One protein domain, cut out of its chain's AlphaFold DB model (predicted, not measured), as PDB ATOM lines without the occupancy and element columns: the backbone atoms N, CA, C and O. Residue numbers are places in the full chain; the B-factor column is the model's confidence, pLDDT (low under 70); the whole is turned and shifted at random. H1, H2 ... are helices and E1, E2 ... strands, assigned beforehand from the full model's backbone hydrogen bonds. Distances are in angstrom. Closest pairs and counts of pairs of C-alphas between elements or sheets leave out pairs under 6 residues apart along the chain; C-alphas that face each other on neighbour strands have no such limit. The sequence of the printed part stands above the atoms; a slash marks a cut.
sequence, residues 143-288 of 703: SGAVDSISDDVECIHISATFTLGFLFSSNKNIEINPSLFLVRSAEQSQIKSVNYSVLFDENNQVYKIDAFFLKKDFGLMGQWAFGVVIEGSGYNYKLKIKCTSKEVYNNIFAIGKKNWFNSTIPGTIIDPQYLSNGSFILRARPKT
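AT A GLANCE: This is residues 143 to 288 of the 703 residues of an uncharacterized protein of Weissella coleopterorum (UniProt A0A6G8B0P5). Two strongly twisted sheets lie partly face to face as a sandwich, their strands crossed at 36 degrees: a branched sheet of E3, E4, E7, E8, E10 and E11, and a five-stranded sheet running E5, E6, E2, E1, E9. The short helix H2 lies over E1, and a long link with no named element, residues 253 to 267, leads from H2 to E10. The 146 printed residues hold two named helices and eleven named strands, in the chain order E1 E2 E3 E4 E5 E6 H1 E7 E8 E9 H2 E10 E11; the class is mostly strand. The branched sheet is antiparallel and the five-stranded sheet is mixed. The whole is compact, with a radius of gyration of the C-alphas of 15.5 A and spans of 48 by 34 by 29 A.

IN THESE COORDINATES: In the branched sheet, E7 is residues 222 to 232, 28.6 A from first to last C-alpha, and bends by 58 degrees at residue 226. E3 is residues 175 to 183, 23.0 A long, and bends by 55 degrees at residue 178. E4 is residues 191 to 193, E8 residues 235 to 240, E10 residues 268 to 274 and E11 residues 280 to 286, which ends with C-alpha 286 at (-1.923, -37.535, -25.885). In the other sheet, E1 is residues 143 to 151, 24.4 A long, beginning with C-alpha 143 at (-21.244, -15.084, -14.406). E2 is residues 155 to 164, 27.4 A long, E5 residues 195 to 201, E6 residues 206 to 214, 25.6 A long, and E9 residues 243 to 245. H1 is residues 215 to 218 and H2 residues 246 to 252, 10.0 A long.

HOW THE PARTS SIT: E7 has three neighbours: E3 on one side, E8 and E11 on the other side. Its pairing is staggered, with E11 over residues 222 to 225 and with E8 over residues 227 to 232. N 179 and O 227 of E3 and E7 are 2.8 A apart, N 230 and O 237 of the hairpin E7 and E8 2.9 A, and N 224 and O 282 of E7 and E11 2.9 A. E10 and E11 form a hairpin, with N 271 and O 283 at 2.9 A; E3 and E4 form another, with N 180 and O 192 at 3.0 A. In the five-stranded sheet, E5 and E9 are edge strands. The hairpin E5 and E6 has N 199 and O 208 at 2.9 A, E6 and E2 have N 160 and O 209 at 2.8 A, and the hairpin E1 and E2 has N 145 and O 161 at 2.8 A. E1 and E9 are parallel, with N 245 and O 146 at 2.9 A. The parts of the two sheets that face each other are 9.4 A centre to centre. Between them, the closest C-alphas of E3 and E6 are those of Pro 178 and Ala 211, 7.0 A apart. H2 is on the five-stranded sheet over E1, at a height over the sheet of 8.3 A, and runs slantwise to the strands at 55 degrees to E1 on the local plane; their closest C-alphas are those of Ser 148 and Val 248, 6.1 A apart. H2 only grazes the branched sheet, with residues 248 to 252. H1 only grazes both sheets; its closest C-alpha pair with E11 is Phe 218 and Ala 284, 5.8 A apart. Every O i to N i+4 pair of H2 is within hydrogen-bond range, and H1 is too short for such a pair.

THE WHOLE: The two C-alphas farthest apart, those of Ser 170 and Thr 288, are 48.5 A apart. The printed part has no cut. The link from H2 to E10 is long, with 15 residues; within it residues 261 to 262 pair antiparallel with residues 269 to 270 of E10. The mean pLDDT of the printed part is 80.4; 27 residues are under 70, namely residues 165 to 174, 183 to 190, 204, 231 to 236 and 276 to 277.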
ATOM      1  N   SER A 143     -21.312 -14.760 -12.986       78.19
ATOM      2  CA  SER A 143     -21.244 -15.084 -14.406       78.19
ATOM      3  C   SER A 143     -19.819 -14.904 -14.884       78.19
ATOM      4  O   SER A 143     -19.252 -13.833 -14.727       78.19
ATOM      5  N   GLY A 144     -19.244 -15.955 -15.462       82.88
ATOM      6  CA  GLY A 144     -17.924 -15.911 -16.080       82.88
ATOM      7  C   GLY A 144     -17.992 -16.441 -17.502       82.88
ATOM      8  O   GLY A 144     -18.577 -17.513 -17.705       82.88
ATOM      9  N   ALA A 145     -17.381 -15.737 -18.453       88.38
ATOM     10  CA  ALA A 145     -17.294 -16.116 -19.858       88.38
ATOM     11  C   ALA A 145     -15.857 -16.071 -20.385       88.38
ATOM     12  O   ALA A 145     -15.119 -15.146 -20.082       88.38
ATOM     13  N   VAL A 146     -15.484 -17.070 -21.192       91.75
ATOM     14  CA  VAL A 146     -14.268 -17.009 -22.018       91.75
ATOM     15  C   VAL A 146     -14.558 -16.170 -23.258       91.75
ATOM     16  O   VAL A 146     -15.370 -16.588 -24.091       91.75
ATOM     17  N   ASP A 147     -13.882 -15.034 -23.387       91.44
ATOM     18  CA  ASP A 147     -14.077 -14.084 -24.481       91.44
ATOM     19  C   ASP A 147     -13.215 -14.443 -25.689       91.44
ATOM     20  O   ASP A 147     -13.716 -14.504 -26.815       91.44
ATOM     21  N   SER A 148     -11.943 -14.769 -25.452       93.19
ATOM     22  CA  SER A 148     -10.995 -15.181 -26.486       93.19
ATOM     23  C   SER A 148      -9.980 -16.192 -25.951       93.19
ATOM     24  O   SER A 148      -9.761 -16.318 -24.744       93.19
ATOM     25  N   ILE A 149      -9.379 -16.949 -26.871       93.94
ATOM     26  CA  ILE A 149      -8.301 -17.886 -26.566       93.94
ATOM     27  C   ILE A 149      -7.275 -17.905 -27.698       93.94
ATOM     28  O   ILE A 149      -7.638 -18.008 -28.871       93.94
ATOM     29  N   SER A 150      -5.998 -17.832 -27.344       93.12
ATOM     30  CA  SER A 150      -4.872 -17.907 -28.278       93.12
ATOM     31  C   SER A 150      -3.660 -18.564 -27.615       93.12
ATOM     32  O   SER A 150      -3.668 -18.851 -26.417       93.12
ATOM     33  N   ASP A 151      -2.618 -18.856 -28.389       94.50
ATOM     34  CA  ASP A 151      -1.344 -19.329 -27.859       94.50
ATOM     35  C   ASP A 151      -0.156 -18.687 -28.578       94.50
ATOM     36  O   ASP A 151      -0.252 -18.258 -29.727       94.50
ATOM     37  N   ASP A 152       0.974 -18.636 -27.881       92.06
ATOM     38  CA  ASP A 152       2.290 -18.378 -28.463       92.06
ATOM     39  C   ASP A 152       3.207 -19.592 -28.232       92.06
ATOM     40  O   ASP A 152       2.737 -20.710 -28.003       92.06
ATOM     41  N   VAL A 153       4.526 -19.424 -28.328       88.12
ATOM     42  CA  VAL A 153       5.482 -20.523 -28.130       88.12
ATOM     43  C   VAL A 153       5.405 -21.111 -26.713       88.12
ATOM     44  O   VAL A 153       5.444 -22.334 -26.564       88.12
ATOM     45  N   GLU A 154       5.247 -20.282 -25.683       91.31
ATOM     46  CA  GLU A 154       5.371 -20.678 -24.275       91.31
ATOM     47  C   GLU A 154       4.034 -20.722 -23.532       91.31
ATOM     48  O   GLU A 154       3.858 -21.551 -22.630       91.31
ATOM     49  N   CYS A 155       3.087 -19.863 -23.911       92.75
ATOM     50  CA  CYS A 155       1.871 -19.593 -23.158       92.75
ATOM     51  C   CYS A 155       0.598 -19.867 -23.962       92.75
ATOM     52  O   CYS A 155       0.544 -19.690 -25.179       92.75
ATOM     53  N   ILE A 156      -0.453 -20.269 -23.251       94.50
ATOM     54  CA  ILE A 156      -1.844 -20.127 -23.691       94.50
ATOM     55  C   ILE A 156      -2.387 -18.857 -23.038       94.50
ATOM     56  O   ILE A 156      -2.196 -18.651 -21.842       94.50
ATOM     57  N   HIS A 157      -3.066 -18.029 -23.818       94.69
ATOM     58  CA  HIS A 157      -3.653 -16.761 -23.406       94.69
ATOM     59  C   HIS A 157      -5.171 -16.915 -23.398       94.69
ATOM     60  O   HIS A 157      -5.754 -17.349 -24.394       94.69
ATOM     61  N   ILE A 158      -5.816 -16.589 -22.279       94.12
ATOM     62  CA  ILE A 158      -7.279 -16.561 -22.172       94.12
ATOM     63  C   ILE A 158      -7.700 -15.194 -21.663       94.12
ATOM     64  O   ILE A 158      -7.328 -14.818 -20.552       94.12
ATOM     65  N   SER A 159      -8.532 -14.513 -22.447       93.88
ATOM     66  CA  SER A 159      -9.271 -13.345 -21.981       93.88
ATOM     67  C   SER A 159     -10.668 -13.775 -21.547       93.88
ATOM     68  O   SER A 159     -11.325 -14.581 -22.222       93.88
ATOM     69  N   ALA A 160     -11.106 -13.295 -20.393       92.19
ATOM     70  CA  ALA A 160     -12.376 -13.661 -19.801       92.19
ATOM     71  C   ALA A 160     -13.016 -12.510 -19.030       92.19
ATOM     72  O   ALA A 160     -12.357 -11.753 -18.319       92.19
ATOM     73  N   THR A 161     -14.338 -12.466 -19.087       89.62
ATOM     74  CA  THR A 161     -15.160 -11.511 -18.358       89.62
ATOM     75  C   THR A 161     -15.846 -12.220 -17.201       89.62
ATOM     76  O   THR A 161     -16.416 -13.302 -17.369       89.62
ATOM     77  N   PHE A 162     -15.802 -11.617 -16.018       85.81
ATOM     78  CA  PHE A 162     -16.315 -12.193 -14.785       85.81
ATOM     79  C   PHE A 162     -17.095 -11.162 -13.962       85.81
ATOM     80  O   PHE A 162     -16.639 -10.048 -13.744       85.81
ATOM     81  N   THR A 163     -18.265 -11.538 -13.459       80.88
ATOM     82  CA  THR A 163     -19.147 -10.669 -12.667       80.88
ATOM     83  C   THR A 163     -19.591 -11.407 -11.419       80.88
ATOM     84  O   THR A 163     -20.018 -12.563 -11.496       80.88
ATOM     85  N   LEU A 164     -19.529 -10.722 -10.278       74.44
ATOM     86  CA  LEU A 164     -20.073 -11.196  -9.012       74.44
ATOM     87  C   LEU A 164     -21.474 -10.636  -8.783       74.44
ATOM     88  O   LEU A 164     -21.778  -9.500  -9.129       74.44
ATOM     89  N   GLY A 165     -22.339 -11.442  -8.180       65.06
ATOM     90  CA  GLY A 165     -23.671 -11.029  -7.771       65.06
ATOM     91  C   GLY A 165     -23.629  -9.951  -6.684       65.06
ATOM     92  O   GLY A 165     -22.708  -9.908  -5.869       65.06
ATOM     93  N   PHE A 166     -24.685  -9.132  -6.656       51.12
ATOM     94  CA  PHE A 166     -24.856  -7.873  -5.910       51.12
ATOM     95  C   PHE A 166     -24.449  -7.823  -4.419       51.12
ATOM     96  O   PHE A 166     -24.379  -6.732  -3.872       51.12
ATOM     97  N   LEU A 167     -24.194  -8.941  -3.736       49.00
ATOM     98  CA  LEU A 167     -23.812  -8.926  -2.309       49.00
ATOM     99  C   LEU A 167     -22.323  -8.876  -2.048       49.00
ATOM    100  O   LEU A 167     -21.905  -8.541  -0.945       49.00
ATOM    101  N   PHE A 168     -21.525  -9.256  -3.036       48.31
ATOM    102  CA  PHE A 168     -20.078  -9.240  -2.893       48.31
ATOM    103  C   PHE A 168     -19.490  -7.892  -3.312       48.31
ATOM    104  O   PHE A 168     -18.456  -7.497  -2.788       48.31
ATOM    105  N   SER A 169     -20.181  -7.139  -4.172       44.78
ATOM    106  CA  SER A 169     -19.726  -5.833  -4.664       44.78
ATOM    107  C   SER A 169     -19.622  -4.752  -3.582       44.78
ATOM    108  O   SER A 169     -18.866  -3.800  -3.747       44.78
ATOM    109  N   SER A 170     -20.334  -4.879  -2.455       44.03
ATOM    110  CA  SER A 170     -20.246  -3.915  -1.348       44.03
ATOM    111  C   SER A 170     -19.059  -4.151  -0.406       44.03
ATOM    112  O   SER A 170     -18.752  -3.280   0.410       44.03
ATOM    113  N   ASN A 171     -18.375  -5.299  -0.500       48.16
ATOM    114  CA  ASN A 171     -17.220  -5.624   0.336       48.16
ATOM    115  C   ASN A 171     -15.913  -5.254  -0.378       48.16
ATOM    116  O   ASN A 171     -15.447  -5.965  -1.261       48.16
ATOM    117  N   LYS A 172     -15.271  -4.168   0.066       49.66
ATOM    118  CA  LYS A 172     -13.999  -3.656  -0.488       49.66
ATOM    119  C   LYS A 172     -12.767  -4.561  -0.272       49.66
ATOM    120  O   LYS A 172     -11.691  -4.209  -0.736       49.66
ATOM    121  N   ASN A 173     -12.908  -5.703   0.404       54.91
ATOM    122  CA  ASN A 173     -11.796  -6.582   0.804       54.91
ATOM    123  C   ASN A 173     -11.804  -7.942   0.083       54.91
ATOM    124  O   ASN A 173     -11.423  -8.949   0.677       54.91
ATOM    125  N   ILE A 174     -12.299  -7.999  -1.154       61.34
ATOM    126  CA  ILE A 174     -12.336  -9.236  -1.938       61.34
ATOM    127  C   ILE A 174     -11.229  -9.209  -2.988       61.34
ATOM    128  O   ILE A 174     -11.236  -8.354  -3.872       61.34
ATOM    129  N   GLU A 175     -10.320 -10.178  -2.915       70.06
ATOM    130  CA  GLU A 175      -9.291 -10.391  -3.930       70.06
ATOM    131  C   GLU A 175      -9.732 -11.496  -4.902       70.06
ATOM    132  O   GLU A 175     -10.234 -12.545  -4.485       70.06
ATOM    133  N   ILE A 176      -9.587 -11.240  -6.207       74.38
ATOM    134  CA  ILE A 176      -9.909 -12.191  -7.275       74.38
ATOM    135  C   ILE A 176      -8.608 -12.658  -7.911       74.38
ATOM    136  O   ILE A 176      -7.943 -11.901  -8.617       74.38
ATOM    137  N   ASN A 177      -8.307 -13.938  -7.712       81.81
ATOM    138  CA  ASN A 177      -7.078 -14.577  -8.160       81.81
ATOM    139  C   ASN A 177      -7.398 -15.630  -9.236       81.81
ATOM    140  O   ASN A 177      -7.818 -16.745  -8.906       81.81
ATOM    141  N   PRO A 178      -7.242 -15.317 -10.537       84.12
ATOM    142  CA  PRO A 178      -7.317 -16.298 -11.616       84.12
ATOM    143  C   PRO A 178      -6.452 -17.531 -11.338       84.12
ATOM    144  O   PRO A 178      -5.339 -17.438 -10.820       84.12
ATOM    145  N   SER A 179      -6.980 -18.715 -11.632       83.00
ATOM    146  CA  SER A 179      -6.363 -19.985 -11.246       83.00
ATOM    147  C   SER A 179      -6.799 -21.148 -12.137       83.00
ATOM    148  O   SER A 179      -7.887 -21.149 -12.722       83.00
ATOM    149  N   LEU A 180      -5.962 -22.190 -12.187       80.12
ATOM    150  CA  LEU A 180      -6.322 -23.501 -12.728       80.12
ATOM    151  C   LEU A 180      -6.630 -24.492 -11.605       80.12
ATOM    152  O   LEU A 180      -5.842 -24.672 -10.675       80.12
ATOM    153  N   PHE A 181      -7.748 -25.200 -11.744       77.69
ATOM    154  CA  PHE A 181      -8.171 -26.259 -10.835       77.69
ATOM    155  C   PHE A 181      -7.979 -27.625 -11.491       77.69
ATOM    156  O   PHE A 181      -8.629 -27.915 -12.498       77.69
ATOM    157  N   LEU A 182      -7.149 -28.496 -10.913       73.50
ATOM    158  CA  LEU A 182      -7.057 -29.880 -11.380       73.50
ATOM    159  C   LEU A 182      -8.359 -30.638 -11.066       73.50
ATOM    160  O   LEU A 182      -8.763 -30.782  -9.908       73.50
ATOM    161  N   VAL A 183      -9.015 -31.132 -12.112       67.00
ATOM    162  CA  VAL A 183     -10.272 -31.879 -12.069       67.00
ATOM    163  C   VAL A 183      -9.952 -33.377 -12.117       67.00
ATOM    164  O   VAL A 183      -9.416 -33.866 -13.109       67.00
ATOM    165  N   ARG A 184     -10.346 -34.098 -11.055       56.72
ATOM    166  CA  ARG A 184     -10.143 -35.543 -10.781       56.72
ATOM    167  C   ARG A 184      -8.798 -35.930 -10.136       56.72
ATOM    168  O   ARG A 184      -7.934 -36.527 -10.772       56.72
ATOM    169  N   SER A 185      -8.729 -35.742  -8.823       41.28
ATOM    170  CA  SER A 185      -8.026 -36.616  -7.869       41.28
ATOM    171  C   SER A 185      -8.960 -36.852  -6.671       41.28
ATOM    172  O   SER A 185      -9.882 -36.062  -6.463       41.28
ATOM    173  N   ALA A 186      -8.791 -37.961  -5.933       34.28
ATOM    174  CA  ALA A 186      -9.582 -38.257  -4.723       34.28
ATOM    175  C   ALA A 186      -9.496 -37.117  -3.686       34.28
ATOM    176  O   ALA A 186     -10.421 -36.883  -2.916       34.28
ATOM    177  N   GLU A 187      -8.415 -36.349  -3.760       34.94
ATOM    178  CA  GLU A 187      -8.300 -34.997  -3.245       34.94
ATOM    179  C   GLU A 187      -8.665 -34.038  -4.376       34.94
ATOM    180  O   GLU A 187      -7.902 -33.882  -5.329       34.94
ATOM    181  N   GLN A 188      -9.832 -33.400  -4.350       41.81
ATOM    182  CA  GLN A 188     -10.030 -32.277  -5.259       41.81
ATOM    183  C   GLN A 188      -8.917 -31.242  -5.011       41.81
ATOM    184  O   GLN A 188      -8.625 -30.899  -3.866       41.81
ATOM    185  N   SER A 189      -8.393 -30.677  -6.104       54.00
ATOM    186  CA  SER A 189      -7.752 -29.359  -6.208       54.00
ATOM    187  C   SER A 189      -6.310 -29.170  -5.722       54.00
ATOM    188  O   SER A 189      -6.052 -28.415  -4.787       54.00
ATOM    189  N   GLN A 190      -5.351 -29.650  -6.521       64.25
ATOM    190  CA  GLN A 190      -4.197 -28.788  -6.790       64.25
ATOM    191  C   GLN A 190      -4.714 -27.511  -7.468       64.25
ATOM    192  O   GLN A 190      -5.374 -27.580  -8.511       64.25
ATOM    193  N   ILE A 191      -4.469 -26.364  -6.837       73.06
ATOM    194  CA  ILE A 191      -4.634 -25.046  -7.450       73.06
ATOM    195  C   ILE A 191      -3.270 -24.650  -7.996       73.06
ATOM    196  O   ILE A 191      -2.271 -24.740  -7.281       73.06
ATOM    197  N   LYS A 192      -3.231 -24.200  -9.245       76.94
ATOM    198  CA  LYS A 192      -2.070 -23.496  -9.783       76.94
ATOM    199  C   LYS A 192      -2.452 -22.048 -10.032       76.94
ATOM    200  O   LYS A 192      -3.355 -21.788 -10.831       76.94
ATOM    201  N   SER A 193      -1.772 -21.139  -9.340       75.88
ATOM    202  CA  SER A 193      -1.798 -19.718  -9.671       75.88
ATOM    203  C   SER A 193      -1.196 -19.520 -11.056       75.88
ATOM    204  O   SER A 193      -0.308 -20.268 -11.471       75.88
ATOM    205  N   VAL A 194      -1.705 -18.533 -11.776       82.44
ATOM    206  CA  VAL A 194      -1.280 -18.223 -13.143       82.44
ATOM    207  C   VAL A 194      -0.840 -16.771 -13.196       82.44
ATOM    208  O   VAL A 194      -1.195 -15.994 -12.316       82.44
ATOM    209  N   ASN A 195      -0.059 -16.398 -14.203       85.88
ATOM    210  CA  ASN A 195       0.199 -14.982 -14.433       85.88
ATOM    211  C   ASN A 195      -1.075 -14.368 -15.015       85.88
ATOM    212  O   ASN A 195      -1.688 -14.962 -15.903       85.88
ATOM    213  N   TYR A 196      -1.492 -13.209 -14.515       88.94
ATOM    214  CA  TYR A 196      -2.700 -12.548 -14.991       88.94
ATOM    215  C   TYR A 196      -2.642 -11.034 -14.810       88.94
ATOM    216  O   TYR A 196      -1.902 -10.518 -13.973       88.94
ATOM    217  N   SER A 197      -3.496 -10.337 -15.550       87.88
ATOM    218  CA  SER A 197      -3.939  -8.981 -15.237       87.88
ATOM    219  C   SER A 197      -5.449  -8.977 -15.033       87.88
ATOM    220  O   SER A 197      -6.188  -9.610 -15.785       87.88
ATOM    221  N   VAL A 198      -5.905  -8.263 -14.004       85.25
ATOM    222  CA  VAL A 198      -7.328  -8.057 -13.724       85.25
ATOM    223  C   VAL A 198      -7.616  -6.565 -13.785       85.25
ATOM    224  O   VAL A 198      -6.948  -5.771 -13.125       85.25
ATOM    225  N   LEU A 199      -8.621  -6.188 -14.568       85.56
ATOM    226  CA  LEU A 199      -9.162  -4.837 -14.629       85.56
ATOM    227  C   LEU A 199     -10.592  -4.865 -14.099       85.56
ATOM    228  O   LEU A 199     -11.422  -5.625 -14.595       85.56
ATOM    229  N   PHE A 200     -10.879  -4.037 -13.098       83.44
ATOM    230  CA  PHE A 200     -12.224  -3.895 -12.555       83.44
ATOM    231  C   PHE A 200     -12.911  -2.665 -13.154       83.44
ATOM    232  O   PHE A 200     -12.430  -1.543 -13.013       83.44
ATOM    233  N   ASP A 201     -14.032  -2.887 -13.836       79.38
ATOM    234  CA  ASP A 201     -14.945  -1.847 -14.299       79.38
ATOM    235  C   ASP A 201     -15.990  -1.584 -13.211       79.38
ATOM    236  O   ASP A 201     -16.964  -2.330 -13.063       79.38
ATOM    237  N   GLU A 202     -15.778  -0.513 -12.446       72.69
ATOM    238  CA  GLU A 202     -16.650  -0.117 -11.338       72.69
ATOM    239  C   GLU A 202     -18.082   0.211 -11.787       72.69
ATOM    240  O   GLU A 202     -19.029  -0.052 -11.043       72.69
ATOM    241  N   ASN A 203     -18.268   0.742 -13.001       71.56
ATOM    242  CA  ASN A 203     -19.583   1.172 -13.487       71.56
ATOM    243  C   ASN A 203     -20.496  -0.022 -13.765       71.56
ATOM    244  O   ASN A 203     -21.689   0.018 -13.471       71.56
ATOM    245  N   ASN A 204     -19.918  -1.091 -14.313       68.06
ATOM    246  CA  ASN A 204     -20.648  -2.301 -14.678       68.06
ATOM    247  C   ASN A 204     -20.482  -3.433 -13.654       68.06
ATOM    248  O   ASN A 204     -21.150  -4.459 -13.775       68.06
ATOM    249  N   GLN A 205     -19.620  -3.254 -12.645       75.62
ATOM    250  CA  GLN A 205     -19.259  -4.270 -11.650       75.62
ATOM    251  C   GLN A 205     -18.677  -5.537 -12.300       75.62
ATOM    252  O   GLN A 205     -19.001  -6.668 -11.928       75.62
ATOM    253  N   VAL A 206     -17.819  -5.349 -13.303       82.25
ATOM    254  CA  VAL A 206     -17.262  -6.424 -14.132       82.25
ATOM    255  C   VAL A 206     -15.748  -6.488 -13.981       82.25
ATOM    256  O   VAL A 206     -15.057  -5.482 -14.082       82.25
ATOM    257  N   TYR A 207     -15.220  -7.691 -13.811       86.06
ATOM    258  CA  TYR A 207     -13.797  -7.990 -13.858       86.06
ATOM    259  C   TYR A 207     -13.438  -8.517 -15.244       86.06
ATOM    260  O   TYR A 207     -13.961  -9.542 -15.682       86.06
ATOM    261  N   LYS A 208     -12.531  -7.829 -15.932       89.38
ATOM    262  CA  LYS A 208     -11.864  -8.331 -17.134       89.38
ATOM    263  C   LYS A 208     -10.556  -8.981 -16.718       89.38
ATOM    264  O   LYS A 208      -9.775  -8.381 -15.982       89.38
ATOM    265  N   ILE A 209     -10.358 -10.215 -17.147       91.50
ATOM    266  CA  ILE A 209      -9.267 -11.082 -16.724       91.50
ATOM    267  C   ILE A 209      -8.508 -11.509 -17.969       91.50
ATOM    268  O   ILE A 209      -9.066 -12.204 -18.812       91.50
ATOM    269  N   ASP A 210      -7.226 -11.177 -18.034       92.25
ATOM    270  CA  ASP A 210      -6.309 -11.736 -19.022       92.25
ATOM    271  C   ASP A 210      -5.344 -12.666 -18.295       92.25
ATOM    272  O   ASP A 210      -4.575 -12.232 -17.439       92.25
ATOM    273  N   ALA A 211      -5.428 -13.962 -18.588       92.31
ATOM    274  CA  ALA A 211      -4.670 -15.011 -17.920       92.31
ATOM    275  C   ALA A 211      -3.704 -15.713 -18.885       92.31
ATOM    276  O   ALA A 211      -4.069 -16.078 -20.005       92.31
ATOM    277  N   PHE A 212      -2.482 -15.950 -18.406       92.75
ATOM    278  CA  PHE A 212      -1.363 -16.521 -19.149       92.75
ATOM    279  C   PHE A 212      -0.943 -17.847 -18.506       92.75
ATOM    280  O   PHE A 212      -0.426 -17.888 -17.385       92.75
ATOM    281  N   PHE A 213      -1.157 -18.946 -19.224       90.88
ATOM    282  CA  PHE A 213      -0.874 -20.299 -18.749       90.88
ATOM    283  C   PHE A 213       0.378 -20.843 -19.424       90.88
ATOM    284  O   PHE A 213       0.380 -21.075 -20.635       90.88
ATOM    285  N   LEU A 214       1.422 -21.117 -18.643       90.25
ATOM    286  CA  LEU A 214       2.642 -21.727 -19.165       90.25
ATOM    287  C   LEU A 214       2.347 -23.163 -19.611       90.25
ATOM    288  O   LEU A 214       1.900 -24.003 -18.826       90.25
ATOM    289  N   LYS A 215       2.653 -23.490 -20.867       91.62
ATOM    290  CA  LYS A 215       2.383 -24.817 -21.450       91.62
ATOM    291  C   LYS A 215       3.062 -25.956 -20.680       91.62
ATOM    292  O   LYS A 215       2.507 -27.051 -20.595       91.62
ATOM    293  N   LYS A 216       4.217 -25.688 -20.059       87.81
ATOM    294  CA  LYS A 216       4.951 -26.650 -19.215       87.81
ATOM    295  C   LYS A 216       4.187 -27.093 -17.961       87.81
ATOM    296  O   LYS A 216       4.473 -28.167 -17.437       87.81
ATOM    297  N   ASP A 217       3.199 -26.324 -17.504       84.75
ATOM    298  CA  ASP A 217       2.493 -26.606 -16.249       84.75
ATOM    299  C   ASP A 217       1.383 -27.656 -16.396       84.75
ATOM    300  O   ASP A 217       0.903 -28.191 -15.392       84.75
ATOM    301  N   PHE A 218       0.987 -27.984 -17.626       84.00
ATOM    302  CA  PHE A 218      -0.123 -28.895 -17.914       84.00
ATOM    303  C   PHE A 218       0.222 -30.381 -17.738       84.00
ATOM    304  O   PHE A 218      -0.686 -31.193 -17.535       84.00
ATOM    305  N   GLY A 219       1.512 -30.734 -17.764       83.06
ATOM    306  CA  GLY A 219       1.983 -32.115 -17.651       83.06
ATOM    307  C   GLY A 219       1.537 -33.018 -18.812       83.06
ATOM    308  O   GLY A 219       1.125 -32.548 -19.871       83.06
ATOM    309  N   LEU A 220       1.646 -34.336 -18.607       79.44
ATOM    310  CA  LEU A 220       1.300 -35.360 -19.608       79.44
ATOM    311  C   LEU A 220      -0.213 -35.572 -19.753       79.44
ATOM    312  O   LEU A 220      -0.726 -35.745 -20.858       79.44
ATOM    313  N   MET A 221      -0.936 -35.595 -18.631       82.19
ATOM    314  CA  MET A 221      -2.379 -35.828 -18.596       82.19
ATOM    315  C   MET A 221      -3.022 -35.030 -17.466       82.19
ATOM    316  O   MET A 221      -2.568 -35.086 -16.325       82.19
ATOM    317  N   GLY A 222      -4.124 -34.344 -17.759       81.12
ATOM    318  CA  GLY A 222      -4.862 -33.589 -16.752       81.12
ATOM    319  C   GLY A 222      -6.058 -32.854 -17.335       81.12
ATOM    320  O   GLY A 222      -6.065 -32.482 -18.506       81.12
ATOM    321  N   GLN A 223      -7.087 -32.651 -16.517       86.00
ATOM    322  CA  GLN A 223      -8.229 -31.806 -16.851       86.00
ATOM    323  C   GLN A 223      -8.162 -30.584 -15.948       86.00
ATOM    324  O   GLN A 223      -8.278 -30.729 -14.737       86.00
ATOM    325  N   TRP A 224      -7.961 -29.401 -16.513       87.44
ATOM    326  CA  TRP A 224      -7.770 -28.184 -15.737       87.44
ATOM    327  C   TRP A 224      -8.941 -27.246 -15.982       87.44
ATOM    328  O   TRP A 224      -9.115 -26.764 -17.097       87.44
ATOM    329  N   ALA A 225      -9.769 -27.012 -14.968       86.75
ATOM    330  CA  ALA A 225     -10.825 -26.013 -15.060       86.75
ATOM    331  C   ALA A 225     -10.233 -24.628 -14.822       86.75
ATOM    332  O   ALA A 225      -9.527 -24.425 -13.835       86.75
ATOM    333  N   PHE A 226     -10.542 -23.688 -15.710       88.12
ATOM    334  CA  PHE A 226     -10.182 -22.291 -15.514       88.12
ATOM    335  C   PHE A 226     -11.257 -21.582 -14.695       88.12
ATOM    336  O   PHE A 226     -12.462 -21.793 -14.886       88.12
ATOM    337  N   GLY A 227     -10.820 -20.735 -13.775       86.94
ATOM    338  CA  GLY A 227     -11.702 -19.879 -13.012       86.94
ATOM    339  C   GLY A 227     -10.946 -18.958 -12.077       86.94
ATOM    340  O   GLY A 227      -9.758 -18.709 -12.266       86.94
ATOM    341  N   VAL A 228     -11.649 -18.454 -11.073       83.31
ATOM    342  CA  VAL A 228     -11.102 -17.526 -10.085       83.31
ATOM    343  C   VAL A 228     -11.207 -18.103  -8.684       83.31
ATOM    344  O   VAL A 228     -12.180 -18.786  -8.346       83.31
ATOM    345  N   VAL A 229     -10.189 -17.838  -7.877       80.19
ATOM    346  CA  VAL A 229     -10.231 -18.004  -6.430       80.19
ATOM    347  C   VAL A 229     -10.601 -16.663  -5.823       80.19
ATOM    348  O   VAL A 229     -10.000 -15.646  -6.156       80.19
ATOM    349  N   ILE A 230     -11.606 -16.675  -4.958       74.19
ATOM    350  CA  ILE A 230     -12.015 -15.505  -4.189       74.19
ATOM    351  C   ILE A 230     -11.577 -15.703  -2.753       74.19
ATOM    352  O   ILE A 230     -11.997 -16.678  -2.124       74.19
ATOM    353  N   GLU A 231     -10.767 -14.778  -2.250       69.81
ATOM    354  CA  GLU A 231     -10.271 -14.785  -0.876       69.81
ATOM    355  C   GLU A 231     -11.031 -13.740  -0.052       69.81
ATOM    356  O   GLU A 231     -11.083 -12.561  -0.403       69.81
ATOM    357  N   GLY A 232     -11.678 -14.178   1.033       55.62
ATOM    358  CA  GLY A 232     -12.435 -13.284   1.910       55.62
ATOM    359  C   GLY A 232     -12.894 -13.952   3.206       55.62
ATOM    360  O   GLY A 232     -13.340 -15.099   3.211       55.62
ATOM    361  N   SER A 233     -12.799 -13.223   4.325       47.88
ATOM    362  CA  SER A 233     -13.230 -13.672   5.668       47.88
ATOM    363  C   SER A 233     -12.615 -15.006   6.138       47.88
ATOM    364  O   SER A 233     -13.242 -15.746   6.892       47.88
ATOM    365  N   GLY A 234     -11.397 -15.329   5.683       48.09
ATOM    366  CA  GLY A 234     -10.691 -16.571   6.031       48.09
ATOM    367  C   GLY A 234     -11.054 -17.801   5.184       48.09
ATOM    368  O   GLY A 234     -10.675 -18.911   5.554       48.09
ATOM    369  N   TYR A 235     -11.767 -17.628   4.062       51.62
ATOM    370  CA  TYR A 235     -12.183 -18.714   3.166       51.62
ATOM    371  C   TYR A 235     -11.812 -18.442   1.697       51.62
ATOM    372  O   TYR A 235     -11.850 -17.296   1.251       51.62
ATOM    373  N   ASN A 236     -11.537 -19.521   0.946       62.31
ATOM    374  CA  ASN A 236     -11.212 -19.487  -0.486       62.31
ATOM    375  C   ASN A 236     -12.321 -20.159  -1.313       62.31
ATOM    376  O   ASN A 236     -12.536 -21.371  -1.197       62.31
ATOM    377  N   TYR A 237     -12.989 -19.405  -2.190       71.50
ATOM    378  CA  TYR A 237     -14.045 -19.919  -3.078       71.50
ATOM    379  C   TYR A 237     -13.514 -20.143  -4.489       71.50
ATOM    380  O   TYR A 237     -12.916 -19.246  -5.069       71.50
ATOM    381  N   LYS A 238     -13.756 -21.326  -5.064       77.19
ATOM    382  CA  LYS A 238     -13.293 -21.706  -6.411       77.19
ATOM    383  C   LYS A 238     -14.437 -21.583  -7.410       77.19
ATOM    384  O   LYS A 238     -15.300 -22.459  -7.461       77.19
ATOM    385  N   LEU A 239     -14.438 -20.529  -8.218       79.19
ATOM    386  CA  LEU A 239     -15.505 -20.251  -9.179       79.19
ATOM    387  C   LEU A 239     -15.025 -20.548 -10.599       79.19
ATOM    388  O   LEU A 239     -14.141 -19.875 -11.115       79.19
ATOM    389  N   LYS A 240     -15.597 -21.575 -11.239       84.12
ATOM    390  CA  LYS A 240     -15.219 -22.019 -12.596       84.12
ATOM    391  C   LYS A 240     -15.921 -21.193 -13.670       84.12
ATOM    392  O   LYS A 240     -17.109 -20.908 -13.536       84.12
ATOM    393  N   ILE A 241     -15.254 -20.906 -14.782       86.25
ATOM    394  CA  ILE A 241     -15.905 -20.279 -15.940       86.25
ATOM    395  C   ILE A 241     -16.820 -21.285 -16.643       86.25
ATOM    396  O   ILE A 241     -16.429 -22.428 -16.883       86.25
ATOM    397  N   LYS A 242     -18.047 -20.856 -16.962       82.69
ATOM    398  CA  LYS A 242     -19.096 -21.709 -17.552       82.69
ATOM    399  C   LYS A 242     -19.696 -21.159 -18.852       82.69
ATOM    400  O   LYS A 242     -20.474 -21.856 -19.489       82.69
ATOM    401  N   CYS A 243     -19.368 -19.927 -19.246       82.75
ATOM    402  CA  CYS A 243     -19.896 -19.272 -20.449       82.75
ATOM    403  C   CYS A 243     -18.781 -19.009 -21.473       82.75
ATOM    404  O   CYS A 243     -17.595 -19.165 -21.171       82.75
ATOM    405  N   THR A 244     -19.146 -18.605 -22.691       86.69
ATOM    406  CA  THR A 244     -18.167 -18.262 -23.733       86.69
ATOM    407  C   THR A 244     -18.730 -17.323 -24.797       86.69
ATOM    408  O   THR A 244     -19.949 -17.248 -24.985       86.69
ATOM    409  N   SER A 245     -17.844 -16.627 -25.509       87.56
ATOM    410  CA  SER A 245     -18.174 -15.863 -26.705       87.56
ATOM    411  C   SER A 245     -18.571 -16.770 -27.874       87.56
ATOM    412  O   SER A 245     -18.203 -17.947 -27.974       87.56
ATOM    413  N   LYS A 246     -19.321 -16.197 -28.818       85.31
ATOM    414  CA  LYS A 246     -19.733 -16.888 -30.045       85.31
ATOM    415  C   LYS A 246     -18.542 -17.325 -30.904       85.31
ATOM    416  O   LYS A 246     -18.618 -18.358 -31.566       85.31
ATOM    417  N   GLU A 247     -17.463 -16.552 -30.917       87.12
ATOM    418  CA  GLU A 247     -16.267 -16.863 -31.699       87.12
ATOM    419  C   GLU A 247     -15.545 -18.098 -31.154       87.12
ATOM    420  O   GLU A 247     -15.327 -19.062 -31.892       87.12
ATOM    421  N   VAL A 248     -15.255 -18.114 -29.849       87.50
ATOM    422  CA  VAL A 248     -14.619 -19.255 -29.175       87.50
ATOM    423  C   VAL A 248     -15.484 -20.505 -29.322       87.50
ATOM    424  O   VAL A 248     -14.977 -21.572 -29.677       87.50
ATOM    425  N   TYR A 249     -16.802 -20.363 -29.162       87.31
ATOM    426  CA  TYR A 249     -17.750 -21.438 -29.434       87.31
ATOM    427  C   TYR A 249     -17.623 -21.963 -30.871       87.31
ATOM    428  O   TYR A 249     -17.414 -23.157 -31.085       87.31
ATOM    429  N   ASN A 250     -17.694 -21.093 -31.878       86.94
ATOM    430  CA  ASN A 250     -17.602 -21.510 -33.277       86.94
ATOM    431  C   ASN A 250     -16.274 -22.207 -33.595       86.94
ATOM    432  O   ASN A 250     -16.264 -23.134 -34.403       86.94
ATOM    433  N   ASN A 251     -15.177 -21.796 -32.960       87.19
ATOM    434  CA  ASN A 251     -13.866 -22.414 -33.138       87.19
ATOM    435  C   ASN A 251     -13.798 -23.811 -32.504       87.19
ATOM    436  O   ASN A 251     -13.389 -24.763 -33.172       87.19
ATOM    437  N   ILE A 252     -14.258 -23.973 -31.259       87.62
ATOM    438  CA  ILE A 252     -14.267 -25.274 -30.567       87.62
ATOM    439  C   ILE A 252     -15.186 -26.273 -31.282       87.62
ATOM    440  O   ILE A 252     -14.861 -27.458 -31.383       87.62
ATOM    441  N   PHE A 253     -16.313 -25.804 -31.819       89.44
ATOM    442  CA  PHE A 253     -17.309 -26.632 -32.500       89.44
ATOM    443  C   PHE A 253     -17.147 -26.669 -34.029       89.44
ATOM    444  O   PHE A 253     -18.007 -27.215 -34.721       89.44
ATOM    445  N   ALA A 254     -16.055 -26.139 -34.584       89.31
ATOM    446  CA  ALA A 254     -15.798 -26.217 -36.015       89.31
ATOM    447  C   ALA A 254     -15.472 -27.653 -36.462       89.31
ATOM    448  O   ALA A 254     -14.735 -28.387 -35.807       89.31
ATOM    449  N   ILE A 255     -15.992 -28.042 -37.627       92.38
ATOM    450  CA  ILE A 255     -15.740 -29.358 -38.225       92.38
ATOM    451  C   ILE A 255     -14.398 -29.339 -38.959       92.38
ATOM    452  O   ILE A 255     -14.174 -28.481 -39.816       92.38
ATOM    453  N   GLY A 256     -13.523 -30.294 -38.633       88.25
ATOM    454  CA  GLY A 256     -12.242 -30.496 -39.316       88.25
ATOM    455  C   GLY A 256     -11.242 -29.342 -39.163       88.25
ATOM    456  O   GLY A 256     -10.313 -29.223 -39.958       88.25
ATOM    457  N   LYS A 257     -11.427 -28.448 -38.185       87.69
ATOM    458  CA  LYS A 257     -10.459 -27.382 -37.890       87.69
ATOM    459  C   LYS A 257      -9.576 -27.770 -36.711       87.69
ATOM    460  O   LYS A 257     -10.029 -28.432 -35.781       87.69
ATOM    461  N   LYS A 258      -8.333 -27.284 -36.729       90.44
ATOM    462  CA  LYS A 258      -7.450 -27.333 -35.565       90.44
ATOM    463  C   LYS A 258      -8.047 -26.477 -34.448       90.44
ATOM    464  O   LYS A 258      -8.190 -25.270 -34.616       90.44
ATOM    465  N   ASN A 259      -8.379 -27.107 -33.327       88.75
ATOM    466  CA  ASN A 259      -8.947 -26.462 -32.141       88.75
ATOM    467  C   ASN A 259      -8.172 -26.810 -30.859       88.75
ATOM    468  O   ASN A 259      -8.752 -26.812 -29.783       88.75
ATOM    469  N   TRP A 260      -6.876 -27.113 -30.974       93.50
ATOM    470  CA  TRP A 260      -5.990 -27.472 -29.864       93.50
ATOM    471  C   TRP A 260      -4.634 -26.766 -29.977       93.50
ATOM    472  O   TRP A 260      -4.230 -26.332 -31.062       93.50
ATOM    473  N   PHE A 261      -3.901 -26.734 -28.867       94.62
ATOM    474  CA  PHE A 261      -2.564 -26.152 -28.754       94.62
ATOM    475  C   PHE A 261      -1.496 -27.225 -28.566       94.62
ATOM    476  O   PHE A 261      -1.763 -28.320 -28.058       94.62
ATOM    477  N   ASN A 262      -0.267 -26.908 -28.966       92.19
ATOM    478  CA  ASN A 262       0.875 -27.789 -28.733       92.19
ATOM    479  C   ASN A 262       1.298 -27.724 -27.259       92.19
ATOM    480  O   ASN A 262       1.371 -26.635 -26.687       92.19
ATOM    481  N   SER A 263       1.600 -28.878 -26.664       92.19
ATOM    482  CA  SER A 263       2.268 -28.957 -25.360       92.19
ATOM    483  C   SER A 263       3.787 -28.823 -25.518       92.19
ATOM    484  O   SER A 263       4.326 -29.007 -26.609       92.19
ATOM    485  N   THR A 264       4.493 -28.554 -24.417       91.44
ATOM    486  CA  THR A 264       5.960 -28.675 -24.357       91.44
ATOM    487  C   THR A 264       6.421 -30.134 -24.351       91.44
ATOM    488  O   THR A 264       7.592 -30.407 -24.605       91.44
ATOM    489  N   ILE A 265       5.517 -31.077 -24.062       89.81
ATOM    490  CA  ILE A 265       5.820 -32.507 -24.032       89.81
ATOM    491  C   ILE A 265       5.503 -33.133 -25.400       89.81
ATOM    492  O   ILE A 265       4.351 -33.052 -25.845       89.81
ATOM    493  N   PRO A 266       6.475 -33.791 -26.064       91.00
ATOM    494  CA  PRO A 266       6.255 -34.441 -27.352       91.00
ATOM    495  C   PRO A 266       5.060 -35.405 -27.336       91.00
ATOM    496  O   PRO A 266       4.857 -36.152 -26.381       91.00
ATOM    497  N   GLY A 267       4.247 -35.371 -28.394       90.00
ATOM    498  CA  GLY A 267       3.055 -36.219 -28.527       90.00
ATOM    499  C   GLY A 267       1.858 -35.809 -27.658       90.00
ATOM    500  O   GLY A 267       0.815 -36.451 -27.735       90.00
ATOM    501  N   THR A 268       1.968 -34.741 -26.861       92.88
ATOM    502  CA  THR A 268       0.885 -34.215 -26.016       92.88
ATOM    503  C   THR A 268       0.313 -32.928 -26.608       92.88
ATOM    504  O   THR A 268       1.037 -32.096 -27.158       92.88
ATOM    505  N   ILE A 269      -0.997 -32.738 -26.475       94.88
ATOM    506  CA  ILE A 269      -1.703 -31.511 -26.851       94.88
ATOM    507  C   ILE A 269      -2.490 -30.960 -25.664       94.88
ATOM    508  O   ILE A 269      -2.807 -31.686 -24.716       94.88
ATOM    509  N   ILE A 270      -2.820 -29.674 -25.736       95.00
ATOM    510  CA  ILE A 270      -3.718 -29.001 -24.800       95.00
ATOM    511  C   ILE A 270      -5.002 -28.668 -25.557       95.00
ATOM    512  O   ILE A 270      -4.989 -27.914 -26.526       95.00
ATOM    513  N   ASP A 271      -6.101 -29.278 -25.136       92.88
ATOM    514  CA  ASP A 271      -7.374 -29.292 -25.853       92.88
ATOM    515  C   ASP A 271      -8.443 -28.526 -25.052       92.88
ATOM    516  O   ASP A 271      -8.870 -29.017 -23.996       92.88
ATOM    517  N   PRO A 272      -8.849 -27.322 -25.500       93.31
ATOM    518  CA  PRO A 272      -9.960 -26.562 -24.935       93.31
ATOM    519  C   PRO A 272     -11.285 -27.300 -25.111       93.31
ATOM    520  O   PRO A 272     -11.682 -27.658 -26.221       93.31
ATOM    521  N   GLN A 273     -11.990 -27.536 -24.007       90.44
ATOM    522  CA  GLN A 273     -13.242 -28.284 -24.013       90.44
ATOM    523  C   GLN A 273     -14.226 -27.770 -22.961       90.44
ATOM    524  O   GLN A 273     -13.870 -27.005 -22.066       90.44
ATOM    525  N   TYR A 274     -15.462 -28.264 -23.034       86.25
ATOM    526  CA  TYR A 274     -16.479 -28.053 -22.010       86.25
ATOM    527  C   TYR A 274     -16.952 -29.368 -21.401       86.25
ATOM    528  O   TYR A 274     -17.268 -30.329 -22.107       86.25
ATOM    529  N   LEU A 275     -17.047 -29.387 -20.073       77.94
ATOM    530  CA  LEU A 275     -17.656 -30.485 -19.329       77.94
ATOM    531  C   LEU A 275     -19.188 -30.469 -19.458       77.94
ATOM    532  O   LEU A 275     -19.793 -29.479 -19.866       77.94
ATOM    533  N   SER A 276     -19.835 -31.565 -19.054       69.56
ATOM    534  CA  SER A 276     -21.303 -31.691 -19.039       69.56
ATOM    535  C   SER A 276     -22.001 -30.621 -18.190       69.56
ATOM    536  O   SER A 276     -23.092 -30.185 -18.540       69.56
ATOM    537  N   ASN A 277     -21.359 -30.157 -17.116       69.62
ATOM    538  CA  ASN A 277     -21.845 -29.068 -16.264       69.62
ATOM    539  C   ASN A 277     -21.605 -27.656 -16.852       69.62
ATOM    540  O   ASN A 277     -21.936 -26.666 -16.201       69.62
ATOM    541  N   GLY A 278     -21.026 -27.554 -18.054       75.25
ATOM    542  CA  GLY A 278     -20.710 -26.297 -18.739       75.25
ATOM    543  C   GLY A 278     -19.341 -25.704 -18.401       75.25
ATOM    544  O   GLY A 278     -18.941 -24.738 -19.038       75.25
ATOM    545  N   SER A 279     -18.597 -26.268 -17.444       81.06
ATOM    546  CA  SER A 279     -17.287 -25.722 -17.060       81.06
ATOM    547  C   SER A 279     -16.302 -25.786 -18.225       81.06
ATOM    548  O   SER A 279     -16.100 -26.860 -18.803       81.06
ATOM    549  N   PHE A 280     -15.663 -24.657 -18.525       88.12
ATOM    550  CA  PHE A 280     -14.549 -24.591 -19.460       88.12
ATOM    551  C   PHE A 280     -13.314 -25.259 -18.855       88.12
ATOM    552  O   PHE A 280     -12.951 -25.008 -17.700       88.12
ATOM    553  N   ILE A 281     -12.665 -26.111 -19.645       90.25
ATOM    554  CA  ILE A 281     -11.443 -26.797 -19.254       90.25
ATOM    555  C   ILE A 281     -10.384 -26.729 -20.352       90.25
ATOM    556  O   ILE A 281     -10.685 -26.749 -21.544       90.25
ATOM    557  N   LEU A 282      -9.130 -26.769 -19.925       92.19
ATOM    558  CA  LEU A 282      -7.985 -27.114 -20.751       92.19
ATOM    559  C   LEU A 282      -7.553 -28.534 -20.391       92.19
ATOM    560  O   LEU A 282      -7.225 -28.829 -19.237       92.19
ATOM    561  N   ARG A 283      -7.584 -29.443 -21.364       92.00
ATOM    562  CA  ARG A 283      -7.207 -30.841 -21.148       92.00
ATOM    563  C   ARG A 283      -5.843 -31.133 -21.756       92.00
ATOM    564  O   ARG A 283      -5.705 -31.122 -22.973       92.00
ATOM    565  N   ALA A 284      -4.878 -31.465 -20.908       90.94
ATOM    566  CA  ALA A 284      -3.614 -32.053 -21.331       90.94
ATOM    567  C   ALA A 284      -3.840 -33.536 -21.629       90.94
ATOM    568  O   ALA A 284      -4.396 -34.257 -20.788       90.94
ATOM    569  N   ARG A 285      -3.470 -33.986 -22.827       91.56
ATOM    570  CA  ARG A 285      -3.658 -35.378 -23.250       91.56
ATOM    571  C   ARG A 285      -2.746 -35.761 -24.413       91.56
ATOM    572  O   ARG A 285      -2.335 -34.878 -25.167       91.56
ATOM    573  N   PRO A 286      -2.527 -37.066 -24.646       90.88
ATOM    574  CA  PRO A 286      -1.923 -37.535 -25.885       90.88
ATOM    575  C   PRO A 286      -2.701 -37.053 -27.120       90.88
ATOM    576  O   PRO A 286      -3.941 -37.011 -27.121       90.88
ATOM    577  N   LYS A 287      -1.964 -36.696 -28.176       91.94
ATOM    578  CA  LYS A 287      -2.515 -36.503 -29.520       91.94
ATOM    579  C   LYS A 287      -3.076 -37.842 -30.008       91.94
ATOM    580  O   LYS A 287      -2.453 -38.883 -29.822       91.94
ATOM    581  N   THR A 288      -4.251 -37.809 -30.618       91.19
ATOM    582  CA  THR A 288      -4.912 -38.979 -31.205       91.19
ATOM    583  C   THR A 288      -5.028 -38.808 -32.718       91.19
ATOM    584  O   THR A 288      -4.848 -37.704 -33.231       91.19
TER     585      THR A 288